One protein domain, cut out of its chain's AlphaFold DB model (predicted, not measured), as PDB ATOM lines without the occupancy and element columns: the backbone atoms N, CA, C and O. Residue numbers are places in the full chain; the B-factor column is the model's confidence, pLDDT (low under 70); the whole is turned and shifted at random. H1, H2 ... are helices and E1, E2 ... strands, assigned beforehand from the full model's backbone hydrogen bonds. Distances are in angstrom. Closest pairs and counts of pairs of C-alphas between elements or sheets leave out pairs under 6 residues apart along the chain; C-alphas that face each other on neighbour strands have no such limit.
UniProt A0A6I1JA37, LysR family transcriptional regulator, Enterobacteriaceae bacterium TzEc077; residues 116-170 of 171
ATOM      1  N   ASN A 116      22.720 -21.844  28.989       97.00
ATOM      2  CA  ASN A 116      23.168 -23.157  28.538       97.00
ATOM      3  C   ASN A 116      24.686 -23.203  28.300       97.00
ATOM      4  O   ASN A 116      25.350 -24.140  28.729       97.00
ATOM      5  N   TYR A 117      25.256 -22.173  27.666       95.56
ATOM      6  CA  TYR A 117      26.702 -22.091  27.469       95.56
ATOM      7  C   TYR A 117      27.444 -22.015  28.808       95.56
ATOM      8  O   TYR A 117      28.393 -22.766  29.026       95.56
ATOM      9  N   LEU A 118      26.987 -21.161  29.727       96.44
ATOM     10  CA  LEU A 118      27.617 -20.993  31.040       96.44
ATOM     11  C   LEU A 118      27.522 -22.254  31.916       96.44
ATOM     12  O   LEU A 118      28.419 -22.494  32.715       96.44
ATOM     13  N   ALA A 119      26.478 -23.072  31.754       97.06
ATOM     14  CA  ALA A 119      26.326 -24.332  32.484       97.06
ATOM     15  C   ALA A 119      27.254 -25.453  31.978       97.06
ATOM     16  O   ALA A 119      27.604 -26.349  32.742       97.06
ATOM     17  N   GLN A 120      27.640 -25.419  30.699       97.38
ATOM     18  CA  GLN A 120      28.444 -26.470  30.060       97.38
ATOM     19  C   GLN A 120      29.948 -26.168  30.017       97.38
ATOM     20  O   GLN A 120      30.733 -27.023  29.609       97.38
ATOM     21  N   ASN A 121      30.361 -24.961  30.399       96.75
ATOM     22  CA  ASN A 121      31.747 -24.505  30.310       96.75
ATOM     23  C   ASN A 121      32.307 -24.170  31.703       96.75
ATOM     24  O   ASN A 121      31.534 -24.022  32.652       96.75
ATOM     25  N   PRO A 122      33.644 -24.060  31.855       96.38
ATOM     26  CA  PRO A 122      34.259 -23.690  33.127       96.38
ATOM     27  C   PRO A 122      33.653 -22.409  33.734       96.38
ATOM     28  O   PRO A 122      33.278 -21.498  32.998       96.38
ATOM     29  N   PRO A 123      33.535 -22.309  35.069       95.94
ATOM     30  CA  PRO A 123      32.963 -21.128  35.705       95.94
ATOM     31  C   PRO A 123      33.894 -19.915  35.578       95.94
ATOM     32  O   PRO A 123      35.093 -20.020  35.822       95.94
ATOM     33  N   ILE A 124      33.314 -18.744  35.308       96.38
ATOM     34  CA  ILE A 124      34.027 -17.460  35.253       96.38
ATOM     35  C   ILE A 124      33.989 -16.827  36.649       96.38
ATOM     36  O   ILE A 124      32.936 -16.373  37.097       96.38
ATOM     37  N   ARG A 125      35.119 -16.814  37.360       96.06
ATOM     38  CA  ARG A 125      35.254 -16.219  38.706       96.06
ATOM     39  C   ARG A 125      36.162 -14.995  38.718       96.06
ATOM     40  O   ARG A 125      36.048 -14.157  39.608       96.06
ATOM     41  N   ARG A 126      37.057 -14.899  37.740       95.25
ATOM     42  CA  ARG A 126      37.973 -13.779  37.521       95.25
ATOM     43  C   ARG A 126      38.115 -13.509  36.030       95.25
ATOM     44  O   ARG A 126      37.688 -14.304  35.194       95.25
ATOM     45  N   LEU A 127      38.723 -12.376  35.705       93.31
ATOM     46  CA  LEU A 127      38.831 -11.912  34.331       93.31
ATOM     47  C   LEU A 127      39.600 -12.909  33.447       93.31
ATOM     48  O   LEU A 127      39.194 -13.166  32.322       93.31
ATOM     49  N   GLU A 128      40.664 -13.522  33.966       95.25
ATOM     50  CA  GLU A 128      41.538 -14.449  33.233       95.25
ATOM     51  C   GLU A 128      40.814 -15.713  32.762       95.25
ATOM     52  O   GLU A 128      41.205 -16.309  31.756       95.25
ATOM     53  N   ASP A 129      39.739 -16.107  33.448       95.19
ATOM     54  CA  ASP A 129      38.958 -17.290  33.089       95.19
ATOM     55  C   ASP A 129      38.300 -17.114  31.711       95.19
ATOM     56  O   ASP A 129      38.119 -18.093  30.990       95.19
ATOM     57  N   LEU A 130      38.055 -15.866  31.277       94.88
ATOM     58  CA  LEU A 130      37.541 -15.539  29.943       94.88
ATOM     59  C   LEU A 130      38.398 -16.119  28.812       94.88
ATOM     60  O   LEU A 130      37.862 -16.441  27.760       94.88
ATOM     61  N   THR A 131      39.703 -16.319  29.017       94.12
ATOM     62  CA  THR A 131      40.592 -16.905  27.995       94.12
ATOM     63  C   THR A 131      40.233 -18.347  27.617       94.12
ATOM     64  O   THR A 131      40.631 -18.816  26.553       94.12
ATOM     65  N   GLN A 132      39.459 -19.041  28.457       93.50
ATOM     66  CA  GLN A 132      38.991 -20.411  28.226       93.50
ATOM     67  C   GLN A 132      37.649 -20.462  27.481       93.50
ATOM     68  O   GLN A 132      37.146 -21.546  27.189       93.50
ATOM     69  N   HIS A 133      37.057 -19.305  27.175       95.12
ATOM     70  CA  HIS A 133      35.743 -19.201  26.558       95.12
ATOM     71  C   HIS A 133      35.822 -18.754  25.099       95.12
ATOM     72  O   HIS A 133      36.714 -18.022  24.675       95.12
ATOM     73  N   ARG A 134      34.832 -19.200  24.326       94.00
ATOM     74  CA  ARG A 134      34.589 -18.760  22.956       94.00
ATOM     75  C   ARG A 134      33.784 -17.468  22.965       94.00
ATOM     76  O   ARG A 134      32.827 -17.350  23.728       94.00
ATOM     77  N   PHE A 135      34.134 -16.546  22.073       94.81
ATOM     78  CA  PHE A 135      33.443 -15.264  21.945       94.81
ATOM     79  C   PHE A 135      32.805 -15.070  20.579       94.81
ATOM     80  O   PHE A 135      33.316 -15.526  19.550       94.81
ATOM     81  N   VAL A 136      31.707 -14.325  20.611       94.06
ATOM     82  CA  VAL A 136      31.103 -13.653  19.471       94.06
ATOM     83  C   VAL A 136      31.433 -12.167  19.591       94.06
ATOM     84  O   VAL A 136      31.382 -11.630  20.696       94.06
ATOM     85  N   ASN A 137      31.807 -11.514  18.492       91.81
ATOM     86  CA  ASN A 137      32.086 -10.078  18.503       91.81
ATOM     87  C   ASN A 137      31.722  -9.409  17.174       91.81
ATOM     88  O   ASN A 137      31.273 -10.061  16.228       91.81
ATOM     89  N   TYR A 138      31.952  -8.105  17.079       89.50
ATOM     90  CA  TYR A 138      31.927  -7.425  15.797       89.50
ATOM     91  C   TYR A 138      33.122  -7.789  14.903       89.50
ATOM     92  O   TYR A 138      34.128  -8.333  15.361       89.50
ATOM     93  N   ILE A 139      32.993  -7.514  13.603       87.88
ATOM     94  CA  ILE A 139      34.129  -7.542  12.673       87.88
ATOM     95  C   ILE A 139      34.884  -6.216  12.826       87.88
ATOM     96  O   ILE A 139      34.300  -5.162  12.586       87.88
ATOM     97  N   ASP A 140      36.155  -6.284  13.232       81.00
ATOM     98  CA  ASP A 140      36.981  -5.137  13.644       81.00
ATOM     99  C   ASP A 140      36.977  -3.961  12.647       81.00
ATOM    100  O   ASP A 140      36.918  -2.808  13.056       81.00
ATOM    101  N   ASP A 141      36.993  -4.219  11.338       80.44
ATOM    102  CA  ASP A 141      37.021  -3.190  10.288       80.44
ATOM    103  C   ASP A 141      35.633  -2.647   9.895       80.44
ATOM    104  O   ASP A 141      35.533  -1.682   9.133       80.44
ATOM    105  N   LEU A 142      34.557  -3.235  10.425       80.81
ATOM    106  CA  LEU A 142      33.173  -2.812  10.189       80.81
ATOM    107  C   LEU A 142      32.506  -2.205  11.431       80.81
ATOM    108  O   LEU A 142      31.364  -1.749  11.338       80.81
ATOM    109  N   VAL A 143      33.196  -2.165  12.575       80.19
ATOM    110  CA  VAL A 143      32.746  -1.422  13.757       80.19
ATOM    111  C   VAL A 143      32.820   0.074  13.470       80.19
ATOM    112  O   VAL A 143      33.882   0.621  13.189       80.19
ATOM    113  N   TYR A 144      31.683   0.757  13.567       77.12
ATOM    114  CA  TYR A 144      31.588   2.183  13.245       77.12
ATOM    115  C   TYR A 144      31.841   3.118  14.437       77.12
ATOM    116  O   TYR A 144      31.911   4.326  14.230       77.12
ATOM    117  N   SER A 145      31.917   2.579  15.658       81.62
ATOM    118  CA  SER A 145      31.999   3.346  16.903       81.62
ATOM    119  C   SER A 145      32.910   2.642  17.916       81.62
ATOM    120  O   SER A 145      32.688   1.458  18.195       81.62
ATOM    121  N   PRO A 146      33.923   3.321  18.488       81.44
ATOM    122  CA  PRO A 146      34.817   2.722  19.475       81.44
ATOM    123  C   PRO A 146      34.116   2.212  20.742       81.44
ATOM    124  O   PRO A 146      34.604   1.302  21.411       81.44
ATOM    125  N   GLU A 147      32.955   2.770  21.073       83.88
ATOM    126  CA  GLU A 147      32.114   2.382  22.203       83.88
ATOM    127  C   GLU A 147      31.571   0.952  22.069       83.88
ATOM    128  O   GLU A 147      31.149   0.366  23.070       83.88
ATOM    129  N   LEU A 148      31.605   0.379  20.860       83.88
ATOM    130  CA  LEU A 148      31.195  -0.996  20.577       83.88
ATOM    131  C   LEU A 148      32.312  -2.034  20.769       83.88
ATOM    132  O   LEU A 148      32.020  -3.231  20.791       83.88
ATOM    133  N   TYR A 149      33.564  -1.613  20.972       84.00
ATOM    134  CA  TYR A 149      34.669  -2.521  21.290       84.00
ATOM    135  C   TYR A 149      34.577  -3.001  22.742       84.00
ATOM    136  O   TYR A 149      35.122  -2.386  23.657       84.00
ATOM    137  N   CYS A 150      33.848  -4.089  22.990       84.56
ATOM    138  CA  CYS A 150      33.716  -4.637  24.341       84.56
ATOM    139  C   CYS A 150      34.945  -5.457  24.756       84.56
ATOM    140  O   CYS A 150      35.507  -5.226  25.826       84.56
ATOM    141  N   LEU A 151      35.368  -6.407  23.913       86.06
ATOM    142  CA  LEU A 151      36.424  -7.368  24.251       86.06
ATOM    143  C   LEU A 151      37.809  -6.722  24.229       86.06
ATOM    144  O   LEU A 151      38.637  -7.001  25.091       86.06
ATOM    145  N   GLU A 152      38.044  -5.817  23.284       86.06
ATOM    146  CA  GLU A 152      39.323  -5.139  23.064       86.06
ATOM    147  C   GLU A 152      39.660  -4.144  24.183       86.06
ATOM    148  O   GLU A 152      40.813  -3.750  24.342       86.06
ATOM    149  N   ARG A 153      38.660  -3.733  24.976       85.94
ATOM    150  CA  ARG A 153      38.843  -2.852  26.141       85.94
ATOM    151  C   ARG A 153      39.286  -3.601  27.394       85.94
ATOM    152  O   ARG A 153      39.620  -2.963  28.391       85.94
ATOM    153  N   LEU A 154      39.274  -4.931  27.369       89.00
ATOM    154  CA  LEU A 154      39.765  -5.735  28.478       89.00
ATOM    155  C   LEU A 154      41.298  -5.790  28.447       89.00
ATOM    156  O   LEU A 154      41.886  -5.872  27.370       89.00
ATOM    157  N   PRO A 155      41.973  -5.848  29.607       91.25
ATOM    158  CA  PRO A 155      43.417  -6.075  29.694       91.25
ATOM    159  C   PRO A 155      43.807  -7.535  29.370       91.25
ATOM    160  O   PRO A 155      44.723  -8.088  29.973       91.25
ATOM    161  N   LEU A 156      43.100  -8.185  28.441       90.00
ATOM    162  CA  LEU A 156      43.318  -9.559  28.004       90.00
ATOM    163  C   LEU A 156      43.278  -9.648  26.483       90.00
ATOM    164  O   LEU A 156      42.483  -8.987  25.823       90.00
ATOM    165  N   LYS A 157      44.080 -10.557  25.928       87.81
ATOM    166  CA  LYS A 157      44.001 -10.905  24.512       87.81
ATOM    167  C   LYS A 157      42.958 -12.004  24.313       87.81
ATOM    168  O   LYS A 157      43.263 -13.183  24.475       87.81
ATOM    169  N   LEU A 158      41.733 -11.609  23.977       90.12
ATOM    170  CA  LEU A 158      40.640 -12.524  23.646       90.12
ATOM    171  C   LEU A 158      40.451 -12.593  22.130       90.12
ATOM    172  O   LEU A 158      40.551 -11.581  21.440       90.12
ATOM    173  N   ASN A 159      40.157 -13.785  21.613       85.06
ATOM    174  CA  ASN A 159      39.835 -13.980  20.202       85.06
ATOM    175  C   ASN A 159      38.361 -14.363  20.068       85.06
ATOM    176  O   ASN A 159      37.906 -15.327  20.685       85.06
ATOM    177  N   ALA A 160      37.627 -13.637  19.227       91.19
ATOM    178  CA  ALA A 160      36.272 -14.020  18.855       91.19
ATOM    179  C   ALA A 160      36.308 -15.097  17.768       91.19
ATOM    180  O   ALA A 160      36.935 -14.920  16.725       91.19
ATOM    181  N   ASN A 161      35.634 -16.219  18.019       92.12
ATOM    182  CA  ASN A 161      35.540 -17.334  17.076       92.12
ATOM    183  C   ASN A 161      34.487 -17.087  15.995       92.12
ATOM    184  O   ASN A 161      34.529 -17.723  14.946       92.12
ATOM    185  N   PHE A 162      33.531 -16.206  16.268       93.56
ATOM    186  CA  PHE A 162      32.506 -15.786  15.330       93.56
ATOM    187  C   PHE A 162      32.408 -14.263  15.370       93.56
ATOM    188  O   PHE A 162      32.457 -13.660  16.444       93.56
ATOM    189  N   ARG A 163      32.322 -13.637  14.196       92.38
ATOM    190  CA  ARG A 163      32.279 -12.182  14.065       92.38
ATOM    191  C   ARG A 163      31.207 -11.765  13.070       92.38
ATOM    192  O   ARG A 163      31.069 -12.403  12.029       92.38
ATOM    193  N   SER A 164      30.476 -10.696  13.373       91.31
ATOM    194  CA  SER A 164      29.441 -10.147  12.489       91.31
ATOM    195  C   SER A 164      29.367  -8.626  12.573       91.31
ATOM    196  O   SER A 164      29.558  -8.052  13.636       91.31
ATOM    197  N   SER A 165      29.053  -7.957  11.469       87.38
ATOM    198  CA  SER A 165      28.749  -6.519  11.467       87.38
ATOM    199  C   SER A 165      27.374  -6.194  12.062       87.38
ATOM    200  O   SER A 165      27.112  -5.035  12.375       87.38
ATOM    201  N   SER A 166      26.508  -7.199  12.222       88.75
ATOM    202  CA  SER A 166      25.169  -7.053  12.792       88.75
ATOM    203  C   SER A 166      25.138  -7.538  14.236       88.75
ATOM    204  O   SER A 166      25.626  -8.631  14.533       88.75
ATOM    205  N   ILE A 167      24.513  -6.762  15.124       88.50
ATOM    206  CA  ILE A 167      24.294  -7.174  16.521       88.50
ATOM    207  C   ILE A 167      23.244  -8.280  16.630       88.50
ATOM    208  O   ILE A 167      23.296  -9.104  17.537       88.50
ATOM    209  N   LEU A 168      22.306  -8.337  15.682       89.81
ATOM    210  CA  LEU A 168      21.246  -9.346  15.666       89.81
ATOM    211  C   LEU A 168      21.794 -10.736  15.332       89.81
ATOM    212  O   LEU A 168      21.256 -11.738  15.783       89.81
ATOM    213  N   ALA A 169      22.901 -10.793  14.593       90.56
ATOM    214  CA  ALA A 169      23.608 -12.035  14.305       90.56
ATOM    215  C   ALA A 169      24.448 -12.552  15.490       90.56
ATOM    216  O   ALA A 169      25.037 -13.621  15.373       90.56
ATOM    217  N   GLN A 170      24.550 -11.801  16.595       86.56
ATOM    218  CA  GLN A 170      25.330 -12.191  17.778       86.56
ATOM    219  C   GLN A 170      24.499 -12.909  18.859       86.56
ATOM    220  O   GLN A 170      25.019 -13.154  19.949       86.56
TER     221      GLN A 170
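What this domain is: This is residues 116 to 170 of the 171 residues of the protein "LysR family transcriptional regulator" of Enterobacteriaceae bacterium TzEc077 (UniProt A0A6I1JA37). There is little regular structure: a small sheet of two strands, E1 and E2, lies between a large loop, residues 138 to 159, and two short helices, H1 and H2, at the other end. The 55 printed residues run H1, H2, E1, E2, with 18 in named elements, mixed helices and strands; the sheet is parallel. The whole is only just compact, close to loose, with a radius of gyration of the C-alphas of 12.2 A and spans of 32 by 25 by 15 A.

How they stand to each other: E1, residues 135 to 137, and E2, residues 160 to 163, are parallel at 32 degrees. N 161 and O 135, 2.9 A apart, are within hydrogen-bond range. H2, residues 127 to 132, is apart from E2. H1, residues 116 to 120, is apart from H2, E1 and E2. Every O i to N i+4 pair is within range in H1; in H2 it is 0 of 2, against 3 of 3 O i to N i+3 pairs.

Where its parts are: H2 measures 10.5 A, E2 6.5 A, E1 and H1 6.4 A each. H1 begins at C-alpha 116 (23.168, -23.157, 28.538); E2 ends at C-alpha 163 (32.279, -12.182, 14.065).

The domain as a whole: The C-alphas farthest apart, Gln 120 and Tyr 144, are 33.4 A apart. The link E1 to E2 is long, 22 residues. The printed part has no cut, and no printed residue is under 70 in pLDDT.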